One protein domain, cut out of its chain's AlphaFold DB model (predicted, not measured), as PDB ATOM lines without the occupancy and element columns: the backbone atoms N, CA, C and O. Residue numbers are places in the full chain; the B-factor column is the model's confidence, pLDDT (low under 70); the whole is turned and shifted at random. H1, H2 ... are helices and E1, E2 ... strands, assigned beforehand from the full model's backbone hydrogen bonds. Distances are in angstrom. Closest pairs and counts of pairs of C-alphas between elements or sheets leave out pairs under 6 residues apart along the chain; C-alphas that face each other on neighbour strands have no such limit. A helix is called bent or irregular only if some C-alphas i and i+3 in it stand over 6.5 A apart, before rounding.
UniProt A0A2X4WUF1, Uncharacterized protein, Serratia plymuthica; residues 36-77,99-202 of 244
ATOM      1  N   ILE A  36     -18.963  -9.371 -16.418       91.75
ATOM      2  CA  ILE A  36     -18.687 -10.624 -17.137       91.75
ATOM      3  C   ILE A  36     -18.802 -11.826 -16.196       91.75
ATOM      4  O   ILE A  36     -17.944 -12.061 -15.344       91.75
ATOM      5  N   VAL A  37     -19.824 -12.653 -16.424       90.31
ATOM      6  CA  VAL A  37     -19.983 -13.957 -15.758       90.31
ATOM      7  C   VAL A  37     -19.277 -15.063 -16.541       90.31
ATOM      8  O   VAL A  37     -18.689 -15.973 -15.952       90.31
ATOM      9  N   SER A  38     -19.335 -15.009 -17.874       91.38
ATOM     10  CA  SER A  38     -18.745 -16.019 -18.749       91.38
ATOM     11  C   SER A  38     -18.266 -15.411 -20.065       91.38
ATOM     12  O   SER A  38     -18.864 -14.478 -20.594       91.38
ATOM     13  N   LEU A  39     -17.189 -15.976 -20.614       93.06
ATOM     14  CA  LEU A  39     -16.724 -15.714 -21.983       93.06
ATOM     15  C   LEU A  39     -17.004 -16.892 -22.923       93.06
ATOM     16  O   LEU A  39     -16.599 -16.865 -24.082       93.06
ATOM     17  N   ASP A  40     -17.694 -17.922 -22.435       94.81
ATOM     18  CA  ASP A  40     -18.191 -19.009 -23.264       94.81
ATOM     19  C   ASP A  40     -19.366 -18.509 -24.118       94.81
ATOM     20  O   ASP A  40     -20.381 -18.106 -23.546       94.81
ATOM     21  N   PRO A  41     -19.295 -18.569 -25.461       95.25
ATOM     22  CA  PRO A  41     -20.388 -18.130 -26.326       95.25
ATOM     23  C   PRO A  41     -21.749 -18.767 -26.010       95.25
ATOM     24  O   PRO A  41     -22.780 -18.136 -26.229       95.25
ATOM     25  N   ALA A  42     -21.769 -19.995 -25.481       96.44
ATOM     26  CA  ALA A  42     -23.003 -20.699 -25.131       96.44
ATOM     27  C   ALA A  42     -23.646 -20.219 -23.818       96.44
ATOM     28  O   ALA A  42     -24.724 -20.694 -23.473       96.44
ATOM     29  N   GLU A  43     -23.012 -19.313 -23.069       95.62
ATOM     30  CA  GLU A  43     -23.518 -18.806 -21.785       95.62
ATOM     31  C   GLU A  43     -23.381 -17.287 -21.619       95.62
ATOM     32  O   GLU A  43     -24.169 -16.701 -20.882       95.62
ATOM     33  N   ALA A  44     -22.438 -16.652 -22.319       94.69
ATOM     34  CA  ALA A  44     -22.219 -15.210 -22.310       94.69
ATOM     35  C   ALA A  44     -23.490 -14.448 -22.719       94.69
ATOM     36  O   ALA A  44     -23.973 -14.585 -23.846       94.69
ATOM     37  N   ASN A  45     -24.022 -13.637 -21.802       94.69
ATOM     38  CA  ASN A  45     -25.270 -12.895 -22.004       94.69
ATOM     39  C   ASN A  45     -25.244 -11.478 -21.400       94.69
ATOM     40  O   ASN A  45     -26.277 -10.816 -21.301       94.69
ATOM     41  N   GLU A  46     -24.074 -11.015 -20.977       94.25
ATOM     42  CA  GLU A  46     -23.856  -9.705 -20.370       94.25
ATOM     43  C   GLU A  46     -23.315  -8.730 -21.420       94.25
ATOM     44  O   GLU A  46     -22.802  -9.135 -22.466       94.25
ATOM     45  N   LEU A  47     -23.442  -7.422 -21.189       91.75
ATOM     46  CA  LEU A  47     -23.091  -6.438 -22.214       91.75
ATOM     47  C   LEU A  47     -21.601  -6.514 -22.570       91.75
ATOM     48  O   LEU A  47     -21.254  -6.571 -23.754       91.75
ATOM     49  N   SER A  48     -20.726  -6.567 -21.564       92.50
ATOM     50  CA  SER A  48     -19.282  -6.621 -21.806       92.50
ATOM     51  C   SER A  48     -18.845  -7.956 -22.410       92.50
ATOM     52  O   SER A  48     -17.942  -7.984 -23.252       92.50
ATOM     53  N   SER A  49     -19.501  -9.071 -22.059       91.44
ATOM     54  CA  SER A  49     -19.182 -10.389 -22.623       91.44
ATOM     55  C   SER A  49     -19.621 -10.483 -24.088       91.44
ATOM     56  O   SER A  49     -18.824 -10.880 -24.940       91.44
ATOM     57  N   ILE A  50     -20.818  -9.993 -24.429       90.31
ATOM     58  CA  ILE A  50     -21.335  -9.910 -25.807       90.31
ATOM     59  C   ILE A  50     -20.455  -9.020 -26.699       90.31
ATOM     60  O   ILE A  50     -20.315  -9.300 -27.891       90.31
ATOM     61  N   GLN A  51     -19.841  -7.967 -26.151       89.69
ATOM     62  CA  GLN A  51     -18.900  -7.113 -26.888       89.69
ATOM     63  C   GLN A  51     -17.520  -7.762 -27.068       89.69
ATOM     64  O   GLN A  51     -16.870  -7.545 -28.089       89.69
ATOM     65  N   THR A  52     -17.096  -8.590 -26.111       89.62
ATOM     66  CA  THR A  52     -15.766  -9.216 -26.092       89.62
ATOM     67  C   THR A  52     -15.712 -10.514 -26.908       89.62
ATOM     68  O   THR A  52     -14.754 -10.743 -27.649       89.62
ATOM     69  N   VAL A  53     -16.743 -11.363 -26.829       90.94
ATOM     70  CA  VAL A  53     -16.822 -12.662 -27.530       90.94
ATOM     71  C   VAL A  53     -16.535 -12.552 -29.039       90.94
ATOM     72  O   VAL A  53     -15.741 -13.353 -29.533       90.94
ATOM     73  N   PRO A  54     -17.065 -11.564 -29.790       87.12
ATOM     74  CA  PRO A  54     -16.750 -11.380 -31.209       87.12
ATOM     75  C   PRO A  54     -15.270 -11.140 -31.530       87.12
ATOM     76  O   PRO A  54     -14.855 -11.393 -32.658       87.12
ATOM     77  N   SER A  55     -14.482 -10.637 -30.575       86.19
ATOM     78  CA  SER A  55     -13.026 -10.483 -30.708       86.19
ATOM     79  C   SER A  55     -12.270 -11.757 -30.332       86.19
ATOM     80  O   SER A  55     -11.116 -11.934 -30.722       86.19
ATOM     81  N   LEU A  56     -12.911 -12.643 -29.567       87.31
ATOM     82  CA  LEU A  56     -12.323 -13.878 -29.072       87.31
ATOM     83  C   LEU A  56     -12.667 -15.097 -29.909       87.31
ATOM     84  O   LEU A  56     -11.900 -16.043 -29.839       87.31
ATOM     85  N   TYR A  57     -13.768 -15.108 -30.651       88.50
ATOM     86  CA  TYR A  57     -14.227 -16.276 -31.394       88.50
ATOM     87  C   TYR A  57     -14.691 -15.907 -32.792       88.50
ATOM     88  O   TYR A  57     -15.067 -14.775 -33.098       88.50
ATOM     89  N   GLN A  58     -14.697 -16.918 -33.648       85.00
ATOM     90  CA  GLN A  58     -15.094 -16.779 -35.029       85.00
ATOM     91  C   GLN A  58     -16.496 -17.351 -35.244       85.00
ATOM     92  O   GLN A  58     -16.898 -18.315 -34.604       85.00
ATOM     93  N   ARG A  59     -17.241 -16.746 -36.169       85.88
ATOM     94  CA  ARG A  59     -18.607 -17.143 -36.546       85.88
ATOM     95  C   ARG A  59     -18.655 -17.492 -38.026       85.88
ATOM     96  O   ARG A  59     -17.867 -16.948 -38.810       85.88
ATOM     97  N   LEU A  60     -19.601 -18.350 -38.410       80.12
ATOM     98  CA  LEU A  60     -19.855 -18.671 -39.819       80.12
ATOM     99  C   LEU A  60     -20.389 -17.473 -40.602       80.12
ATOM    100  O   LEU A  60     -19.992 -17.244 -41.748       80.12
ATOM    101  N   VAL A  61     -21.275 -16.711 -39.966       80.88
ATOM    102  CA  VAL A  61     -21.920 -15.535 -40.534       80.88
ATOM    103  C   VAL A  61     -21.524 -14.334 -39.689       80.88
ATOM    104  O   VAL A  61     -21.569 -14.387 -38.464       80.88
ATOM    105  N   GLN A  62     -21.125 -13.239 -40.328       77.38
ATOM    106  CA  GLN A  62     -21.052 -11.944 -39.660       77.38
ATOM    107  C   GLN A  62     -21.654 -10.877 -40.564       77.38
ATOM    108  O   GLN A  62     -21.617 -10.994 -41.794       77.38
ATOM    109  N   ALA A  63     -22.210  -9.840 -39.948       72.62
ATOM    110  CA  ALA A  63     -22.613  -8.650 -40.676       72.62
ATOM    111  C   ALA A  63     -21.381  -7.994 -41.318       72.62
ATOM    112  O   ALA A  63     -20.298  -7.968 -40.728       72.62
ATOM    113  N   ASP A  64     -21.555  -7.466 -42.524       71.19
ATOM    114  CA  ASP A  64     -20.551  -6.614 -43.149       71.19
ATOM    115  C   ASP A  64     -20.363  -5.346 -42.307       71.19
ATOM    116  O   ASP A  64     -21.330  -4.732 -41.841       71.19
ATOM    117  N   ARG A  65     -19.099  -4.986 -42.071       71.12
ATOM    118  CA  ARG A  65     -18.731  -3.833 -41.246       71.12
ATOM    119  C   ARG A  65     -19.176  -2.516 -41.883       71.12
ATOM    120  O   ARG A  65     -19.551  -1.599 -41.159       71.12
ATOM    121  N   ASP A  66     -19.125  -2.432 -43.209       75.19
ATOM    122  CA  ASP A  66     -19.360  -1.208 -43.966       75.19
ATOM    123  C   ASP A  66     -20.828  -1.123 -44.458       75.19
ATOM    124  O   ASP A  66     -21.342  -0.029 -44.683       75.19
ATOM    125  N   ASP A  67     -21.546  -2.253 -44.571       70.81
ATOM    126  CA  ASP A  67     -22.988  -2.295 -44.882       70.81
ATOM    127  C   ASP A  67     -23.721  -3.423 -44.140       70.81
ATOM    128  O   ASP A  67     -23.849  -4.538 -44.641       70.81
ATOM    129  N   ARG A  68     -24.306  -3.118 -42.976       63.66
ATOM    130  CA  ARG A  68     -24.985  -4.101 -42.103       63.66
ATOM    131  C   ARG A  68     -26.148  -4.872 -42.747       63.66
ATOM    132  O   ARG A  68     -26.632  -5.827 -42.150       63.66
ATOM    133  N   ARG A  69     -26.616  -4.475 -43.937       64.88
ATOM    134  CA  ARG A  69     -27.624  -5.222 -44.717       64.88
ATOM    135  C   ARG A  69     -27.021  -6.398 -45.489       64.88
ATOM    136  O   ARG A  69     -27.761  -7.209 -46.046       64.88
ATOM    137  N   LYS A  70     -25.692  -6.480 -45.560       63.44
ATOM    138  CA  LYS A  70     -24.939  -7.539 -46.231       63.44
ATOM    139  C   LYS A  70     -24.314  -8.480 -45.209       63.44
ATOM    140  O   LYS A  70     -23.932  -8.090 -44.108       63.44
ATOM    141  N   TRP A  71     -24.175  -9.730 -45.629       60.66
ATOM    142  CA  TRP A  71     -23.534 -10.794 -44.865       60.66
ATOM    143  C   TRP A  71     -22.163 -11.086 -45.451       60.66
ATOM    144  O   TRP A  71     -22.037 -11.311 -46.658       60.66
ATOM    145  N   CYS A  72     -21.145 -11.153 -44.600       55.97
ATOM    146  CA  CYS A  72     -19.838 -11.651 -44.990       55.97
ATOM    147  C   CYS A  72     -19.735 -13.124 -44.588       55.97
ATOM    148  O   CYS A  72     -19.941 -13.495 -43.430       55.97
ATOM    149  N   ARG A  73     -19.366 -13.978 -45.554       53.66
ATOM    150  CA  ARG A  73     -18.706 -15.247 -45.224       53.66
ATOM    151  C   ARG A  73     -17.375 -14.843 -44.617       53.66
ATOM    152  O   ARG A  73     -16.502 -14.376 -45.354       53.66
ATOM    153  N   CYS A  74     -17.254 -14.898 -43.297       48.41
ATOM    154  CA  CYS A  74     -16.133 -14.275 -42.602       48.41
ATOM    155  C   CYS A  74     -14.835 -15.052 -42.754       48.41
ATOM    156  O   CYS A  74     -14.329 -15.586 -41.788       48.41
ATOM    157  N   TRP A  75     -14.278 -15.109 -43.961       50.78
ATOM    158  CA  TRP A  75     -13.017 -15.808 -44.204       50.78
ATOM    159  C   TRP A  75     -12.133 -15.125 -45.250       50.78
ATOM    160  O   TRP A  75     -11.100 -15.668 -45.632       50.78
ATOM    161  N   ARG A  76     -12.483 -13.910 -45.704       32.06
ATOM    162  CA  ARG A  76     -11.615 -13.127 -46.595       32.06
ATOM    163  C   ARG A  76     -11.079 -11.878 -45.899       32.06
ATOM    164  O   ARG A  76     -11.657 -10.810 -46.018       32.06
ATOM    165  N   LYS A  77      -9.921 -12.076 -45.260       29.11
ATOM    166  CA  LYS A  77      -8.992 -11.095 -44.675       29.11
ATOM    167  C   LYS A  77      -9.554 -10.227 -43.543       29.11
ATOM    168  O   LYS A  77     -10.480  -9.447 -43.724       29.11
ATOM    169  N   LEU A  99     -23.420 -24.304 -46.374       66.94
ATOM    170  CA  LEU A  99     -22.296 -23.404 -46.141       66.94
ATOM    171  C   LEU A  99     -20.978 -24.129 -46.418       66.94
ATOM    172  O   LEU A  99     -20.857 -25.329 -46.178       66.94
ATOM    173  N   ARG A 100     -20.017 -23.383 -46.971       58.22
ATOM    174  CA  ARG A 100     -18.598 -23.751 -47.024       58.22
ATOM    175  C   ARG A 100     -17.838 -22.854 -46.052       58.22
ATOM    176  O   ARG A 100     -18.059 -21.638 -46.060       58.22
ATOM    177  N   GLN A 101     -16.929 -23.424 -45.273       64.62
ATOM    178  CA  GLN A 101     -16.214 -22.746 -44.193       64.62
ATOM    179  C   GLN A 101     -14.746 -23.176 -44.121       64.62
ATOM    180  O   GLN A 101     -14.384 -24.227 -44.629       64.62
ATOM    181  N   SER A 102     -13.892 -22.361 -43.496       65.00
ATOM    182  CA  SER A 102     -12.504 -22.763 -43.210       65.00
ATOM    183  C   SER A 102     -12.367 -23.544 -41.897       65.00
ATOM    184  O   SER A 102     -11.409 -24.291 -41.729       65.00
ATOM    185  N   ALA A 103     -13.323 -23.370 -40.977       71.06
ATOM    186  CA  ALA A 103     -13.437 -24.185 -39.775       71.06
ATOM    187  C   ALA A 103     -13.791 -25.634 -40.142       71.06
ATOM    188  O   ALA A 103     -14.379 -25.886 -41.198       71.06
ATOM    189  N   ASP A 104     -13.461 -26.573 -39.260       84.44
ATOM    190  CA  ASP A 104     -13.945 -27.944 -39.385       84.44
ATOM    191  C   ASP A 104     -15.475 -27.950 -39.238       84.44
ATOM    192  O   ASP A 104     -16.042 -27.248 -38.391       84.44
ATOM    193  N   ALA A 105     -16.169 -28.702 -40.088       88.50
ATOM    194  CA  ALA A 105     -17.605 -28.898 -39.965       88.50
ATOM    195  C   ALA A 105     -17.979 -29.501 -38.602       88.50
ATOM    196  O   ALA A 105     -19.027 -29.144 -38.066       88.50
ATOM    197  N   ASP A 106     -17.113 -30.336 -38.020       92.06
ATOM    198  CA  ASP A 106     -17.354 -30.940 -36.707       92.06
ATOM    199  C   ASP A 106     -17.372 -29.891 -35.589       92.06
ATOM    200  O   ASP A 106     -18.242 -29.941 -34.721       92.06
ATOM    201  N   ASP A 107     -16.493 -28.887 -35.649       92.75
ATOM    202  CA  ASP A 107     -16.458 -27.795 -34.669       92.75
ATOM    203  C   ASP A 107     -17.730 -26.947 -34.727       92.75
ATOM    204  O   ASP A 107     -18.274 -26.563 -33.691       92.75
ATOM    205  N   VAL A 108     -18.245 -26.672 -35.930       92.38
ATOM    206  CA  VAL A 108     -19.510 -25.937 -36.084       92.38
ATOM    207  C   VAL A 108     -20.668 -26.741 -35.506       92.38
ATOM    208  O   VAL A 108     -21.446 -26.204 -34.716       92.38
ATOM    209  N   ILE A 109     -20.790 -28.010 -35.909       95.06
ATOM    210  CA  ILE A 109     -21.883 -28.883 -35.470       95.06
ATOM    211  C   ILE A 109     -21.848 -29.006 -33.948       95.06
ATOM    212  O   ILE A 109     -22.859 -28.765 -33.291       95.06
ATOM    213  N   PHE A 110     -20.670 -29.278 -33.381       96.12
ATOM    214  CA  PHE A 110     -20.471 -29.329 -31.940       96.12
ATOM    215  C   PHE A 110     -20.893 -28.024 -31.260       96.12
ATOM    216  O   PHE A 110     -21.655 -28.070 -30.301       96.12
ATOM    217  N   SER A 111     -20.451 -26.869 -31.766       96.19
ATOM    218  CA  SER A 111     -20.736 -25.561 -31.160       96.19
ATOM    219  C   SER A 111     -22.233 -25.252 -31.113       96.19
ATOM    220  O   SER A 111     -22.739 -24.824 -30.076       96.19
ATOM    221  N   TYR A 112     -22.957 -25.498 -32.209       96.75
ATOM    222  CA  TYR A 112     -24.393 -25.211 -32.290       96.75
ATOM    223  C   TYR A 112     -25.220 -26.219 -31.492       96.75
ATOM    224  O   TYR A 112     -26.066 -25.804 -30.698       96.75
ATOM    225  N   SER A 113     -24.935 -27.522 -31.621       97.06
ATOM    226  CA  SER A 113     -25.588 -28.551 -30.803       97.06
ATOM    227  C   SER A 113     -25.375 -28.283 -29.316       97.06
ATOM    228  O   SER A 113     -26.326 -28.333 -28.544       97.06
ATOM    229  N   ARG A 114     -24.149 -27.940 -28.910       96.81
ATOM    230  CA  ARG A 114     -23.806 -27.591 -27.529       96.81
ATOM    231  C   ARG A 114     -24.585 -26.382 -27.023       96.81
ATOM    232  O   ARG A 114     -25.170 -26.463 -25.948       96.81
ATOM    233  N   ALA A 115     -24.599 -25.280 -27.772       97.38
ATOM    234  CA  ALA A 115     -25.273 -24.052 -27.356       97.38
ATOM    235  C   ALA A 115     -26.777 -24.268 -27.125       97.38
ATOM    236  O   ALA A 115     -27.319 -23.812 -26.119       97.38
ATOM    237  N   VAL A 116     -27.428 -25.026 -28.014       98.06
ATOM    238  CA  VAL A 116     -28.854 -25.359 -27.894       98.06
ATOM    239  C   VAL A 116     -29.099 -26.368 -26.769       98.06
ATOM    240  O   VAL A 116     -29.989 -26.155 -25.954       98.06
ATOM    241  N   LYS A 117     -28.298 -27.437 -26.658       97.56
ATOM    242  CA  LYS A 117     -28.490 -28.490 -25.641       97.56
ATOM    243  C   LYS A 117     -28.205 -28.026 -24.219       97.56
ATOM    244  O   LYS A 117     -28.929 -28.406 -23.306       97.56
ATOM    245  N   MET A 118     -27.182 -27.193 -24.020       96.25
ATOM    246  CA  MET A 118     -26.923 -26.573 -22.716       96.25
ATOM    247  C   MET A 118     -28.046 -25.625 -22.294       96.25
ATOM    248  O   MET A 118     -28.234 -25.412 -21.096       96.25
ATOM    249  N   ASN A 119     -28.738 -25.033 -23.277       96.69
ATOM    250  CA  ASN A 119     -29.903 -24.165 -23.117       96.69
ATOM    251  C   ASN A 119     -29.746 -23.115 -22.000       96.69
ATOM    252  O   ASN A 119     -30.640 -22.905 -21.177       96.69
ATOM    253  N   LYS A 120     -28.566 -22.487 -21.924       96.12
ATOM    254  CA  LYS A 120     -28.312 -21.371 -21.002       96.12
ATOM    255  C   LYS A 120     -28.990 -20.102 -21.524       96.12
ATOM    256  O   LYS A 120     -29.534 -20.088 -22.624       96.12
ATOM    257  N   SER A 121     -28.901 -19.019 -20.749       95.50
ATOM    258  CA  SER A 121     -29.573 -17.744 -21.032       95.50
ATOM    259  C   SER A 121     -29.558 -17.311 -22.506       95.50
ATOM    260  O   SER A 121     -30.641 -17.041 -23.008       95.50
ATOM    261  N   PRO A 122     -28.428 -17.298 -23.251       96.31
ATOM    262  CA  PRO A 122     -28.423 -16.780 -24.622       96.31
ATOM    263  C   PRO A 122     -29.051 -17.722 -25.674       96.31
ATOM    264  O   PRO A 122     -29.275 -17.297 -26.809       96.31
ATOM    265  N   ALA A 123     -29.366 -18.983 -25.334       97.31
ATOM    266  CA  ALA A 123     -29.897 -19.988 -26.270       97.31
ATOM    267  C   ALA A 123     -31.217 -19.572 -26.935       97.31
ATOM    268  O   ALA A 123     -31.480 -19.961 -28.074       97.31
ATOM    269  N   PHE A 124     -32.000 -18.702 -26.284       96.44
ATOM    270  CA  PHE A 124     -33.262 -18.189 -26.826       96.44
ATOM    271  C   PHE A 124     -33.120 -17.585 -28.233       96.44
ATOM    272  O   PHE A 124     -34.059 -17.660 -29.020       96.44
ATOM    273  N   ILE A 125     -31.950 -17.027 -28.567       96.62
ATOM    274  CA  ILE A 125     -31.666 -16.433 -29.878       96.62
ATOM    275  C   ILE A 125     -31.671 -17.504 -30.975       96.62
ATOM    276  O   ILE A 125     -32.259 -17.297 -32.036       96.62
ATOM    277  N   LEU A 126     -31.041 -18.654 -30.721       96.88
ATOM    278  CA  LEU A 126     -31.010 -19.775 -31.664       96.88
ATOM    279  C   LEU A 126     -32.357 -20.501 -31.720       96.88
ATOM    280  O   LEU A 126     -32.764 -20.954 -32.788       96.88
ATOM    281  N   ASN A 127     -33.090 -20.536 -30.607       96.81
ATOM    282  CA  ASN A 127     -34.408 -21.165 -30.531       96.81
ATOM    283  C   ASN A 127     -35.451 -20.474 -31.433       96.81
ATOM    284  O   ASN A 127     -36.444 -21.101 -31.796       96.81
ATOM    285  N   VAL A 128     -35.215 -19.228 -31.876       95.94
ATOM    286  CA  VAL A 128     -36.035 -18.555 -32.910       95.94
ATOM    287  C   VAL A 128     -36.050 -19.339 -34.231       95.94
ATOM    288  O   VAL A 128     -37.012 -19.246 -34.985       95.94
ATOM    289  N   LEU A 129     -35.026 -20.155 -34.503       94.81
ATOM    290  CA  LEU A 129     -34.982 -21.066 -35.654       94.81
ATOM    291  C   LEU A 129     -35.856 -22.323 -35.452       94.81
ATOM    292  O   LEU A 129     -35.965 -23.163 -36.342       94.81
ATOM    293  N   GLY A 130     -36.490 -22.473 -34.288       95.19
ATOM    294  CA  GLY A 130     -37.208 -23.685 -33.897       95.19
ATOM    295  C   GLY A 130     -36.276 -24.843 -33.526       95.19
ATOM    296  O   GLY A 130     -36.706 -25.996 -33.436       95.19
ATOM    297  N   TRP A 131     -34.998 -24.537 -33.300       97.00
ATOM    298  CA  TRP A 131     -34.035 -25.457 -32.712       97.00
ATOM    299  C   TRP A 131     -34.325 -25.662 -31.228       97.00
ATOM    300  O   TRP A 131     -34.629 -24.715 -30.506       97.00
ATOM    301  N   GLN A 132     -34.234 -26.913 -30.798       97.50
ATOM    302  CA  GLN A 132     -34.467 -27.374 -29.437       97.50
ATOM    303  C   GLN A 132     -33.456 -28.478 -29.088       97.50
ATOM    304  O   GLN A 132     -32.900 -29.108 -29.998       97.50
ATOM    305  N   PRO A 133     -33.193 -28.735 -27.791       97.25
ATOM    306  CA  PRO A 133     -32.223 -29.747 -27.365       97.25
ATOM    307  C   PRO A 133     -32.446 -31.139 -27.970       97.25
ATOM    308  O   PRO A 133     -31.482 -31.869 -28.202       97.25
ATOM    309  N   ASP A 134     -33.702 -31.498 -28.232       97.06
ATOM    310  CA  ASP A 134     -34.135 -32.795 -28.751       97.06
ATOM    311  C   ASP A 134     -34.102 -32.906 -30.286       97.06
ATOM    312  O   ASP A 134     -34.109 -34.021 -30.806       97.06
ATOM    313  N   ASN A 135     -34.026 -31.790 -31.023       96.56
ATOM    314  CA  ASN A 135     -34.095 -31.789 -32.491       96.56
ATOM    315  C   ASN A 135     -32.838 -31.259 -33.203       96.56
ATOM    316  O   ASN A 135     -32.665 -31.521 -34.396       96.56
ATOM    317  N   ILE A 136     -31.949 -30.539 -32.505       96.56
ATOM    318  CA  ILE A 136     -30.859 -29.773 -33.135       96.56
ATOM    319  C   ILE A 136     -29.937 -30.631 -34.010       96.56
ATOM    320  O   ILE A 136     -29.536 -30.203 -35.090       96.56
ATOM    321  N   ASP A 137     -29.648 -31.866 -33.607       95.81
ATOM    322  CA  ASP A 137     -28.735 -32.725 -34.366       95.81
ATOM    323  C   ASP A 137     -29.302 -33.105 -35.747       95.81
ATOM    324  O   ASP A 137     -28.544 -33.274 -36.701       95.81
ATOM    325  N   ALA A 138     -30.630 -33.176 -35.902       95.25
ATOM    326  CA  ALA A 138     -31.271 -33.457 -37.191       95.25
ATOM    327  C   ALA A 138     -31.167 -32.277 -38.177       95.25
ATOM    328  O   ALA A 138     -31.323 -32.450 -39.389       95.25
ATOM    329  N   HIS A 139     -30.888 -31.079 -37.661       93.38
ATOM    330  CA  HIS A 139     -30.782 -29.842 -38.425       93.38
ATOM    331  C   HIS A 139     -29.359 -29.509 -38.877       93.38
ATOM    332  O   HIS A 139     -29.159 -28.569 -39.651       93.38
ATOM    333  N   LEU A 140     -28.373 -30.282 -38.422       93.56
ATOM    334  CA  LEU A 140     -26.958 -30.041 -38.661       93.56
ATOM    335  C   LEU A 140     -26.342 -31.250 -39.366       93.56
ATOM    336  O   LEU A 140     -25.974 -32.243 -38.745       93.56
ATOM    337  N   LYS A 141     -26.207 -31.169 -40.691       90.88
ATOM    338  CA  LYS A 141     -25.680 -32.271 -41.502       90.88
ATOM    339  C   LYS A 141     -24.299 -31.941 -42.054       90.88
ATOM    340  O   LYS A 141     -24.161 -31.067 -42.911       90.88
ATOM    341  N   LYS A 142     -23.279 -32.693 -41.637       91.00
ATOM    342  CA  LYS A 142     -21.954 -32.659 -42.272       91.00
ATOM    343  C   LYS A 142     -22.063 -33.151 -43.715       91.00
ATOM    344  O   LYS A 142     -22.671 -34.189 -43.973       91.00
ATOM    345  N   ILE A 143     -21.490 -32.399 -44.653       87.56
ATOM    346  CA  ILE A 143     -21.392 -32.809 -46.059       87.56
ATOM    347  C   ILE A 143     -19.961 -33.244 -46.378       87.56
ATOM    348  O   ILE A 143     -19.762 -34.292 -46.983       87.56
ATOM    349  N   ASP A 144     -18.981 -32.449 -45.952       86.06
ATOM    350  CA  ASP A 144     -17.550 -32.747 -46.013       86.06
ATOM    351  C   ASP A 144     -16.821 -32.000 -44.876       86.06
ATOM    352  O   ASP A 144     -17.464 -31.340 -44.061       86.06
ATOM    353  N   GLU A 145     -15.493 -32.114 -44.785       85.44
ATOM    354  CA  GLU A 145     -14.675 -31.491 -43.722       85.44
ATOM    355  C   GLU A 145     -14.901 -29.978 -43.584       85.44
ATOM    356  O   GLU A 145     -14.839 -29.429 -42.488       85.44
ATOM    357  N   HIS A 146     -15.219 -29.303 -44.687       80.94
ATOM    358  CA  HIS A 146     -15.326 -27.849 -44.759       80.94
ATOM    359  C   HIS A 146     -16.681 -27.389 -45.293       80.94
ATOM    360  O   HIS A 146     -16.829 -26.241 -45.722       80.94
ATOM    361  N   SER A 147     -17.678 -28.274 -45.278       78.06
ATOM    362  CA  SER A 147     -19.026 -27.965 -45.734       78.06
ATOM    363  C   SER A 147     -20.066 -28.686 -44.902       78.06
ATOM    364  O   SER A 147     -19.988 -29.890 -44.660       78.06
ATOM    365  N   LEU A 148     -21.112 -27.960 -44.543       84.31
ATOM    366  CA  LEU A 148     -22.265 -28.523 -43.856       84.31
ATOM    367  C   LEU A 148     -23.558 -27.915 -44.386       84.31
ATOM    368  O   LEU A 148     -23.573 -26.858 -45.023       84.31
ATOM    369  N   GLN A 149     -24.647 -28.619 -44.144       85.06
ATOM    370  CA  GLN A 149     -25.996 -28.181 -44.420       85.06
ATOM    371  C   GLN A 149     -26.678 -27.885 -43.087       85.06
ATOM    372  O   GLN A 149     -26.751 -28.758 -42.224       85.06
ATOM    373  N   LEU A 150     -27.169 -26.654 -42.945       88.56
ATOM    374  CA  LEU A 150     -28.053 -26.260 -41.853       88.56
ATOM    375  C   LEU A 150     -29.488 -26.251 -42.351       88.56
ATOM    376  O   LEU A 150     -29.739 -25.804 -43.471       88.56
ATOM    377  N   SER A 151     -30.421 -26.669 -41.513       89.88
ATOM    378  CA  SER A 151     -31.853 -26.462 -41.717       89.88
ATOM    379  C   SER A 151     -32.506 -25.957 -40.434       89.88
ATOM    380  O   SER A 151     -31.902 -25.976 -39.364       89.88
ATOM    381  N   TRP A 152     -33.730 -25.459 -40.535       90.81
ATOM    382  CA  TRP A 152     -34.507 -24.993 -39.391       90.81
ATOM    383  C   TRP A 152     -35.998 -25.232 -39.629       90.81
ATOM    384  O   TRP A 152     -36.420 -25.452 -40.766       90.81
ATOM    385  N   THR A 153     -36.789 -25.238 -38.557       90.31
ATOM    386  CA  THR A 153     -38.240 -25.490 -38.622       90.31
ATOM    387  C   THR A 153     -39.057 -24.207 -38.644       90.31
ATOM    388  O   THR A 153     -40.186 -24.219 -39.127       90.31
ATOM    389  N   ALA A 154     -38.504 -23.103 -38.137       89.56
ATOM    390  CA  ALA A 154     -39.208 -21.833 -38.088       89.56
ATOM    391  C   ALA A 154     -39.522 -21.280 -39.487       89.56
ATOM    392  O   ALA A 154     -38.689 -21.324 -40.395       89.56
ATOM    393  N   ASP A 155     -40.703 -20.678 -39.629       89.19
ATOM    394  CA  ASP A 155     -41.100 -19.952 -40.836       89.19
ATOM    395  C   ASP A 155     -40.425 -18.573 -40.877       89.19
ATOM    396  O   ASP A 155     -41.010 -17.526 -40.600       89.19
ATOM    397  N   VAL A 156     -39.118 -18.588 -41.134       83.12
ATOM    398  CA  VAL A 156     -38.282 -17.395 -41.237       83.12
ATOM    399  C   VAL A 156     -37.520 -17.400 -42.550       83.12
ATOM    400  O   VAL A 156     -37.044 -18.432 -43.030       83.12
ATOM    401  N   SER A 157     -37.356 -16.210 -43.130       81.00
ATOM    402  CA  SER A 157     -36.564 -16.076 -44.349       81.00
ATOM    403  C   SER A 157     -35.106 -16.487 -44.102       81.00
ATOM    404  O   SER A 157     -34.576 -16.261 -43.007       81.00
ATOM    405  N   PRO A 158     -34.389 -16.984 -45.126       80.12
ATOM    406  CA  PRO A 158     -32.957 -17.247 -45.012       80.12
ATOM    407  C   PRO A 158     -32.155 -16.035 -44.523       80.12
ATOM    408  O   PRO A 158     -31.178 -16.197 -43.802       80.12
ATOM    409  N   ALA A 159     -32.574 -14.810 -44.856       79.12
ATOM    410  CA  ALA A 159     -31.924 -13.601 -44.362       79.12
ATOM    411  C   ALA A 159     -32.095 -13.424 -42.843       79.12
ATOM    412  O   ALA A 159     -31.140 -13.056 -42.163       79.12
ATOM    413  N   VAL A 160     -33.281 -13.702 -42.296       84.81
ATOM    414  CA  VAL A 160     -33.522 -13.678 -40.841       84.81
ATOM    415  C   VAL A 160     -32.719 -14.780 -40.151       84.81
ATOM    416  O   VAL A 160     -32.057 -14.508 -39.153       84.81
ATOM    417  N   ALA A 161     -32.673 -15.984 -40.724       85.81
ATOM    418  CA  ALA A 161     -31.844 -17.061 -40.189       85.81
ATOM    419  C   ALA A 161     -30.350 -16.687 -40.164       85.81
ATOM    420  O   ALA A 161     -29.676 -16.872 -39.154       85.81
ATOM    421  N   LEU A 162     -29.832 -16.076 -41.235       83.88
ATOM    422  CA  LEU A 162     -28.447 -15.595 -41.286       83.88
ATOM    423  C   LEU A 162     -28.173 -14.457 -40.284       83.88
ATOM    424  O   LEU A 162     -27.089 -14.430 -39.704       83.88
ATOM    425  N   ASN A 163     -29.144 -13.570 -40.021       86.06
ATOM    426  CA  ASN A 163     -29.041 -12.584 -38.936       86.06
ATOM    427  C   ASN A 163     -28.842 -13.269 -37.583       86.06
ATOM    428  O   ASN A 163     -27.934 -12.905 -36.836       86.06
ATOM    429  N   ILE A 164     -29.662 -14.273 -37.277       91.44
ATOM    430  CA  ILE A 164     -29.593 -15.021 -36.016       91.44
ATOM    431  C   ILE A 164     -28.241 -15.733 -35.886       91.44
ATOM    432  O   ILE A 164     -27.557 -15.586 -34.872       91.44
ATOM    433  N   LEU A 165     -27.788 -16.407 -36.946       90.88
ATOM    434  CA  LEU A 165     -26.482 -17.081 -37.001       90.88
ATOM    435  C   LEU A 165     -25.283 -16.120 -36.980       90.88
ATOM    436  O   LEU A 165     -24.138 -16.563 -36.892       90.88
ATOM    437  N   SER A 166     -25.524 -14.812 -37.067       88.31
ATOM    438  CA  SER A 166     -24.490 -13.797 -36.900       88.31
ATOM    439  C   SER A 166     -24.310 -13.342 -35.457       88.31
ATOM    440  O   SER A 166     -23.407 -12.559 -35.190       88.31
ATOM    441  N   THR A 167     -25.131 -13.788 -34.510       92.62
ATOM    442  CA  THR A 167     -25.043 -13.363 -33.103       92.62
ATOM    443  C   THR A 167     -23.893 -14.062 -32.355       92.62
ATOM    444  O   THR A 167     -23.389 -15.082 -32.828       92.62
ATOM    445  N   PRO A 168     -23.412 -13.530 -31.211       93.44
ATOM    446  CA  PRO A 168     -22.266 -14.102 -30.495       93.44
ATOM    447  C   PRO A 168     -22.433 -15.559 -30.057       93.44
ATOM    448  O   PRO A 168     -21.449 -16.290 -30.097       93.44
ATOM    449  N   ILE A 169     -23.647 -16.011 -29.726       95.94
ATOM    450  CA  ILE A 169     -23.907 -17.417 -29.370       95.94
ATOM    451  C   ILE A 169     -23.594 -18.398 -30.509       95.94
ATOM    452  O   ILE A 169     -23.214 -19.537 -30.259       95.94
ATOM    453  N   ALA A 170     -23.663 -17.952 -31.768       94.25
ATOM    454  CA  ALA A 170     -23.293 -18.750 -32.937       94.25
ATOM    455  C   ALA A 170     -21.768 -18.786 -33.191       94.25
ATOM    456  O   ALA A 170     -21.314 -19.053 -34.307       94.25
ATOM    457  N   SER A 171     -20.952 -18.462 -32.186       93.50
ATOM    458  CA  SER A 171     -19.496 -18.557 -32.293       93.50
ATOM    459  C   SER A 171     -19.015 -19.999 -32.169       93.50
ATOM    460  O   SER A 171     -19.605 -20.816 -31.467       93.50
ATOM    461  N   ILE A 172     -17.926 -20.303 -32.870       92.69
ATOM    462  CA  ILE A 172     -17.383 -21.651 -33.012       92.69
ATOM    463  C   ILE A 172     -16.283 -21.875 -31.967       92.69
ATOM    464  O   ILE A 172     -15.347 -21.075 -31.868       92.69
ATOM    465  N   VAL A 173     -16.378 -22.985 -31.239       92.88
ATOM    466  CA  VAL A 173     -15.368 -23.488 -30.296       92.88
ATOM    467  C   VAL A 173     -14.678 -24.746 -30.842       92.88
ATOM    468  O   VAL A 173     -15.230 -25.428 -31.701       92.88
ATOM    469  N   ASP A 174     -13.467 -25.047 -30.363       91.69
ATOM    470  CA  ASP A 174     -12.721 -26.265 -30.723       91.69
ATOM    471  C   ASP A 174     -13.334 -27.487 -30.026       91.69
ATOM    472  O   ASP A 174     -13.234 -27.649 -28.806       91.69
ATOM    473  N   SER A 175     -13.958 -28.371 -30.799       91.94
ATOM    474  CA  SER A 175     -14.595 -29.578 -30.274       91.94
ATOM    475  C   SER A 175     -13.599 -30.538 -29.612       91.94
ATOM    476  O   SER A 175     -13.931 -31.159 -28.601       91.94
ATOM    477  N   LYS A 176     -12.358 -30.618 -30.108       91.19
ATOM    478  CA  LYS A 176     -11.308 -31.508 -29.584       91.19
ATOM    479  C   LYS A 176     -10.748 -31.005 -28.259       91.19
ATOM    480  O   LYS A 176     -10.355 -31.817 -27.427       91.19
ATOM    481  N   ALA A 177     -10.742 -29.690 -28.044       90.44
ATOM    482  CA  ALA A 177     -10.398 -29.109 -26.749       90.44
ATOM    483  C   ALA A 177     -11.539 -29.272 -25.729       90.44
ATOM    484  O   ALA A 177     -11.288 -29.555 -24.559       90.44
ATOM    485  N   MET A 178     -12.795 -29.128 -26.158       92.25
ATOM    486  CA  MET A 178     -13.949 -29.116 -25.251       92.25
ATOM    487  C   MET A 178     -14.385 -30.518 -24.801       92.25
ATOM    488  O   MET A 178     -14.673 -30.714 -23.621       92.25
ATOM    489  N   GLN A 179     -14.427 -31.501 -25.708       92.25
ATOM    490  CA  GLN A 179     -14.969 -32.840 -25.421       92.25
ATOM    491  C   GLN A 179     -14.257 -33.582 -24.273       92.25
ATOM    492  O   GLN A 179     -14.960 -34.085 -23.399       92.25
ATOM    493  N   PRO A 180     -12.909 -33.625 -24.191       93.62
ATOM    494  CA  PRO A 180     -12.215 -34.295 -23.083       93.62
ATOM    495  C   PRO A 180     -12.460 -33.637 -21.721       93.62
ATOM    496  O   PRO A 180     -12.231 -34.251 -20.682       93.62
ATOM    497  N   ASN A 181     -12.905 -32.380 -21.726       93.56
ATOM    498  CA  ASN A 181     -13.131 -31.580 -20.534       93.56
ATOM    499  C   ASN A 181     -14.614 -31.482 -20.143       93.56
ATOM    500  O   ASN A 181     -14.938 -30.806 -19.166       93.56
ATOM    501  N   ALA A 182     -15.506 -32.144 -20.887       93.19
ATOM    502  CA  ALA A 182     -16.929 -32.171 -20.593       93.19
ATOM    503  C   ALA A 182     -17.231 -33.015 -19.347       93.19
ATOM    504  O   ALA A 182     -16.759 -34.144 -19.211       93.19
ATOM    505  N   LYS A 183     -18.047 -32.469 -18.445       91.94
ATOM    506  CA  LYS A 183     -18.499 -33.114 -17.207       91.94
ATOM    507  C   LYS A 183     -19.987 -32.873 -17.023       91.94
ATOM    508  O   LYS A 183     -20.475 -31.800 -17.347       91.94
ATOM    509  N   ASP A 184     -20.713 -33.869 -16.525       91.44
ATOM    510  CA  ASP A 184     -22.130 -33.726 -16.153       91.44
ATOM    511  C   ASP A 184     -23.022 -33.127 -17.266       91.44
ATOM    512  O   ASP A 184     -23.974 -32.397 -17.001       91.44
ATOM    513  N   GLY A 185     -22.694 -33.404 -18.535       88.12
ATOM    514  CA  GLY A 185     -23.419 -32.855 -19.687       88.12
ATOM    515  C   GLY A 185     -23.202 -31.354 -19.932       88.12
ATOM    516  O   GLY A 185     -23.987 -30.740 -20.643       88.12
ATOM    517  N   ASP A 186     -22.148 -30.747 -19.379       92.31
ATOM    518  CA  ASP A 186     -21.828 -29.320 -19.539       92.31
ATOM    519  C   ASP A 186     -21.078 -28.986 -20.843       92.31
ATOM    520  O   ASP A 186     -20.770 -27.822 -21.117       92.31
ATOM    521  N   TYR A 187     -20.739 -30.012 -21.631       95.25
ATOM    522  CA  TYR A 187     -20.002 -29.907 -22.890       95.25
ATOM    523  C   TYR A 187     -18.706 -29.077 -22.782       95.25
ATOM    524  O   TYR A 187     -18.351 -28.373 -23.725       95.25
ATOM    525  N   GLY A 188     -18.025 -29.096 -21.634       93.25
ATOM    526  CA  GLY A 188     -16.780 -28.361 -21.386       93.25
ATOM    527  C   GLY A 188     -16.977 -26.905 -20.948       93.25
ATOM    528  O   GLY A 188     -16.018 -26.134 -20.937       93.25
ATOM    529  N   ASN A 189     -18.201 -26.498 -20.587       94.31
ATOM    530  CA  ASN A 189     -18.512 -25.143 -20.107       94.31
ATOM    531  C   ASN A 189     -17.707 -24.756 -18.862       94.31
ATOM    532  O   ASN A 189     -17.091 -23.687 -18.834       94.31
ATOM    533  N   ALA A 190     -17.676 -25.618 -17.845       92.88
ATOM    534  CA  ALA A 190     -16.962 -25.335 -16.606       92.88
ATOM    535  C   ALA A 190     -15.450 -25.213 -16.839       92.88
ATOM    536  O   ALA A 190     -14.787 -24.369 -16.235       92.88
ATOM    537  N   TRP A 191     -14.909 -26.020 -17.753       92.69
ATOM    538  CA  TRP A 191     -13.505 -25.947 -18.143       92.69
ATOM    539  C   TRP A 191     -13.168 -24.643 -18.867       92.69
ATOM    540  O   TRP A 191     -12.166 -24.006 -18.530       92.69
ATOM    541  N   LEU A 192     -14.012 -24.208 -19.808       91.12
ATOM    542  CA  LEU A 192     -13.775 -22.986 -20.574       91.12
ATOM    543  C   LEU A 192     -13.830 -21.731 -19.690       91.12
ATOM    544  O   LEU A 192     -13.034 -20.820 -19.885       91.12
ATOM    545  N   LYS A 193     -14.681 -21.709 -18.655       87.38
ATOM    546  CA  LYS A 193     -14.680 -20.641 -17.632       87.38
ATOM    547  C   LYS A 193     -13.354 -20.516 -16.888       87.38
ATOM    548  O   LYS A 193     -12.991 -19.438 -16.430       87.38
ATOM    549  N   CYS A 194     -12.652 -21.631 -16.736       85.06
ATOM    550  CA  CYS A 194     -11.423 -21.725 -15.960       85.06
ATOM    551  C   CYS A 194     -10.168 -21.651 -16.833       85.06
ATOM    552  O   CYS A 194      -9.069 -21.856 -16.321       85.06
ATOM    553  N   THR A 195     -10.310 -21.402 -18.133       82.81
ATOM    554  CA  THR A 195      -9.222 -21.484 -19.109       82.81
ATOM    555  C   THR A 195      -9.248 -20.244 -19.999       82.81
ATOM    556  O   THR A 195     -10.328 -19.745 -20.310       82.81
ATOM    557  N   PRO A 196      -8.092 -19.710 -20.439       76.31
ATOM    558  CA  PRO A 196      -8.088 -18.599 -21.380       76.31
ATOM    559  C   PRO A 196      -8.959 -18.913 -22.611       76.31
ATOM    560  O   PRO A 196      -8.770 -19.974 -23.211       76.31
ATOM    561  N   PRO A 197      -9.839 -17.994 -23.060       69.44
ATOM    562  CA  PRO A 197     -10.726 -18.209 -24.213       69.44
ATOM    563  C   PRO A 197      -9.996 -18.670 -25.480       69.44
ATOM    564  O   PRO A 197     -10.547 -19.379 -26.318       69.44
ATOM    565  N   ALA A 198      -8.715 -18.307 -25.590       71.38
ATOM    566  CA  ALA A 198      -7.814 -18.746 -26.643       71.38
ATOM    567  C   ALA A 198      -7.690 -20.264 -26.797       71.38
ATOM    568  O   ALA A 198      -7.494 -20.720 -27.917       71.38
ATOM    569  N   ALA A 199      -7.802 -21.020 -25.706       64.06
ATOM    570  CA  ALA A 199      -7.677 -22.473 -25.713       64.06
ATOM    571  C   ALA A 199      -8.939 -23.183 -26.226       64.06
ATOM    572  O   ALA A 199      -8.855 -24.324 -26.661       64.06
ATOM    573  N   GLY A 200     -10.100 -22.520 -26.172       68.25
ATOM    574  CA  GLY A 200     -11.368 -23.053 -26.679       68.25
ATOM    575  C   GLY A 200     -11.731 -22.557 -28.078       68.25
ATOM    576  O   GLY A 200     -12.794 -22.904 -28.580       68.25
ATOM    577  N   ARG A 201     -10.904 -21.714 -28.708       78.50
ATOM    578  CA  ARG A 201     -11.120 -21.242 -30.084       78.50
ATOM    579  C   ARG A 201     -10.836 -22.357 -31.087       78.50
ATOM    580  O   ARG A 201      -9.763 -22.943 -31.028       78.50
ATOM    581  N   SER A 202     -11.717 -22.556 -32.069       71.75
ATOM    582  CA  SER A 202     -11.422 -23.452 -33.193       71.75
ATOM    583  C   SER A 202     -10.228 -22.962 -34.020       71.75
ATOM    584  O   SER A 202     -10.028 -21.761 -34.225       71.75
TER     585      SER A 202
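Overview. This is residues 36 to 77 and 99 to 202 of the 244 residues of an uncharacterized protein of Serratia plymuthica (UniProt A0A2X4WUF1). A rounded body is built round one helix, H2, which runs through its middle: the hairpin E3 and E4 and the short H4 pack on it at one side, H3 meets its last turns, and H6, with H7 beside it, covers another side. Away from H2, a second small hairpin, E1 and E2, has H5 beside it, and H1 touches no helix. The 146 printed residues run H1 E1 E2 H2 H3 H4 E3 E4 H5 H6 H7 H8, with two antiparallel sheets of two strands; the class is mixed, helices and strands. The whole is compact, with a radius of gyration of the C-alphas of 14.3 A and spans of 36 by 33 by 28 A.

Arrangement. E3, residues 140 to 144, and E4, residues 147 to 151, form an antiparallel hairpin at 158 degrees; N 149 and O 141 are 2.8 A apart, within hydrogen-bond range. Residues 99 to 100 pair antiparallel with 147 to 148 of E4. The closest C-alphas of E3 and H2, residues 105 to 118, are those of Leu 140 and Ile 109, 6.1 A. H2 touches H4, residues 136 to 139, closest at C-alphas 113 and 136, 5.9 A. With residues 115 to 116 alone it touches H3, residues 121 to 127, at a steep tilt of 62 degrees, opposite ways; C-alphas 116 and 123 are closest, 5.7 A. With residues 106 to 111 alone it touches H6, residues 175 to 181, at a steep tilt of 46 degrees, the same way; C-alphas 107 and 175 are closest, 5.1 A. H6 touches H7, residues 189 to 193, closest at C-alphas 181 and 191, 6.1 A, and only just touches H8, residues 197 to 200, with 3 pairs of C-alphas within 8 A, closest at 177 and 200, 6.1 A. E1, residues 61 to 63, and E2, residues 71 to 73, form an antiparallel hairpin; N 72 and O 62 are 2.8 A apart. The closest C-alphas of E1 and H5, residues 158 to 164, are 61 and 162, 6.6 A. H1, residues 47 to 56, is apart from H2. Every O i to N i+4 pair is within range in H2, H5 and H7; H1 has 4 of 6, H3 1 of 3 with 3 of 4 O i to N i+3, H6 1 of 3 with 2 of 4, and H4 and H8 are too short.

Along the chain. H1 begins at C-alpha 47 (-23.091, -6.438, -22.214) and measures 14.8 A, H2 19.7 A, E4 13.5 A; H8 ends at C-alpha 200 (-11.368, -23.053, -26.679). H3 and H6 are only just irregular: C-alphas 121 and 124 are 6.9 A apart, 177 and 180 6.6 A.

Size, cuts and confidence. The C-alphas farthest apart, Asp 66 and Asp 184, are 42.9 A apart. Residues 78 to 98 are not printed; C-alphas 77 and 99 are 18.2 A apart. Of the links printed whole, none is long. pLDDT is under 70 at 68 to 77, 99 to 102, 197 and 199 to 200.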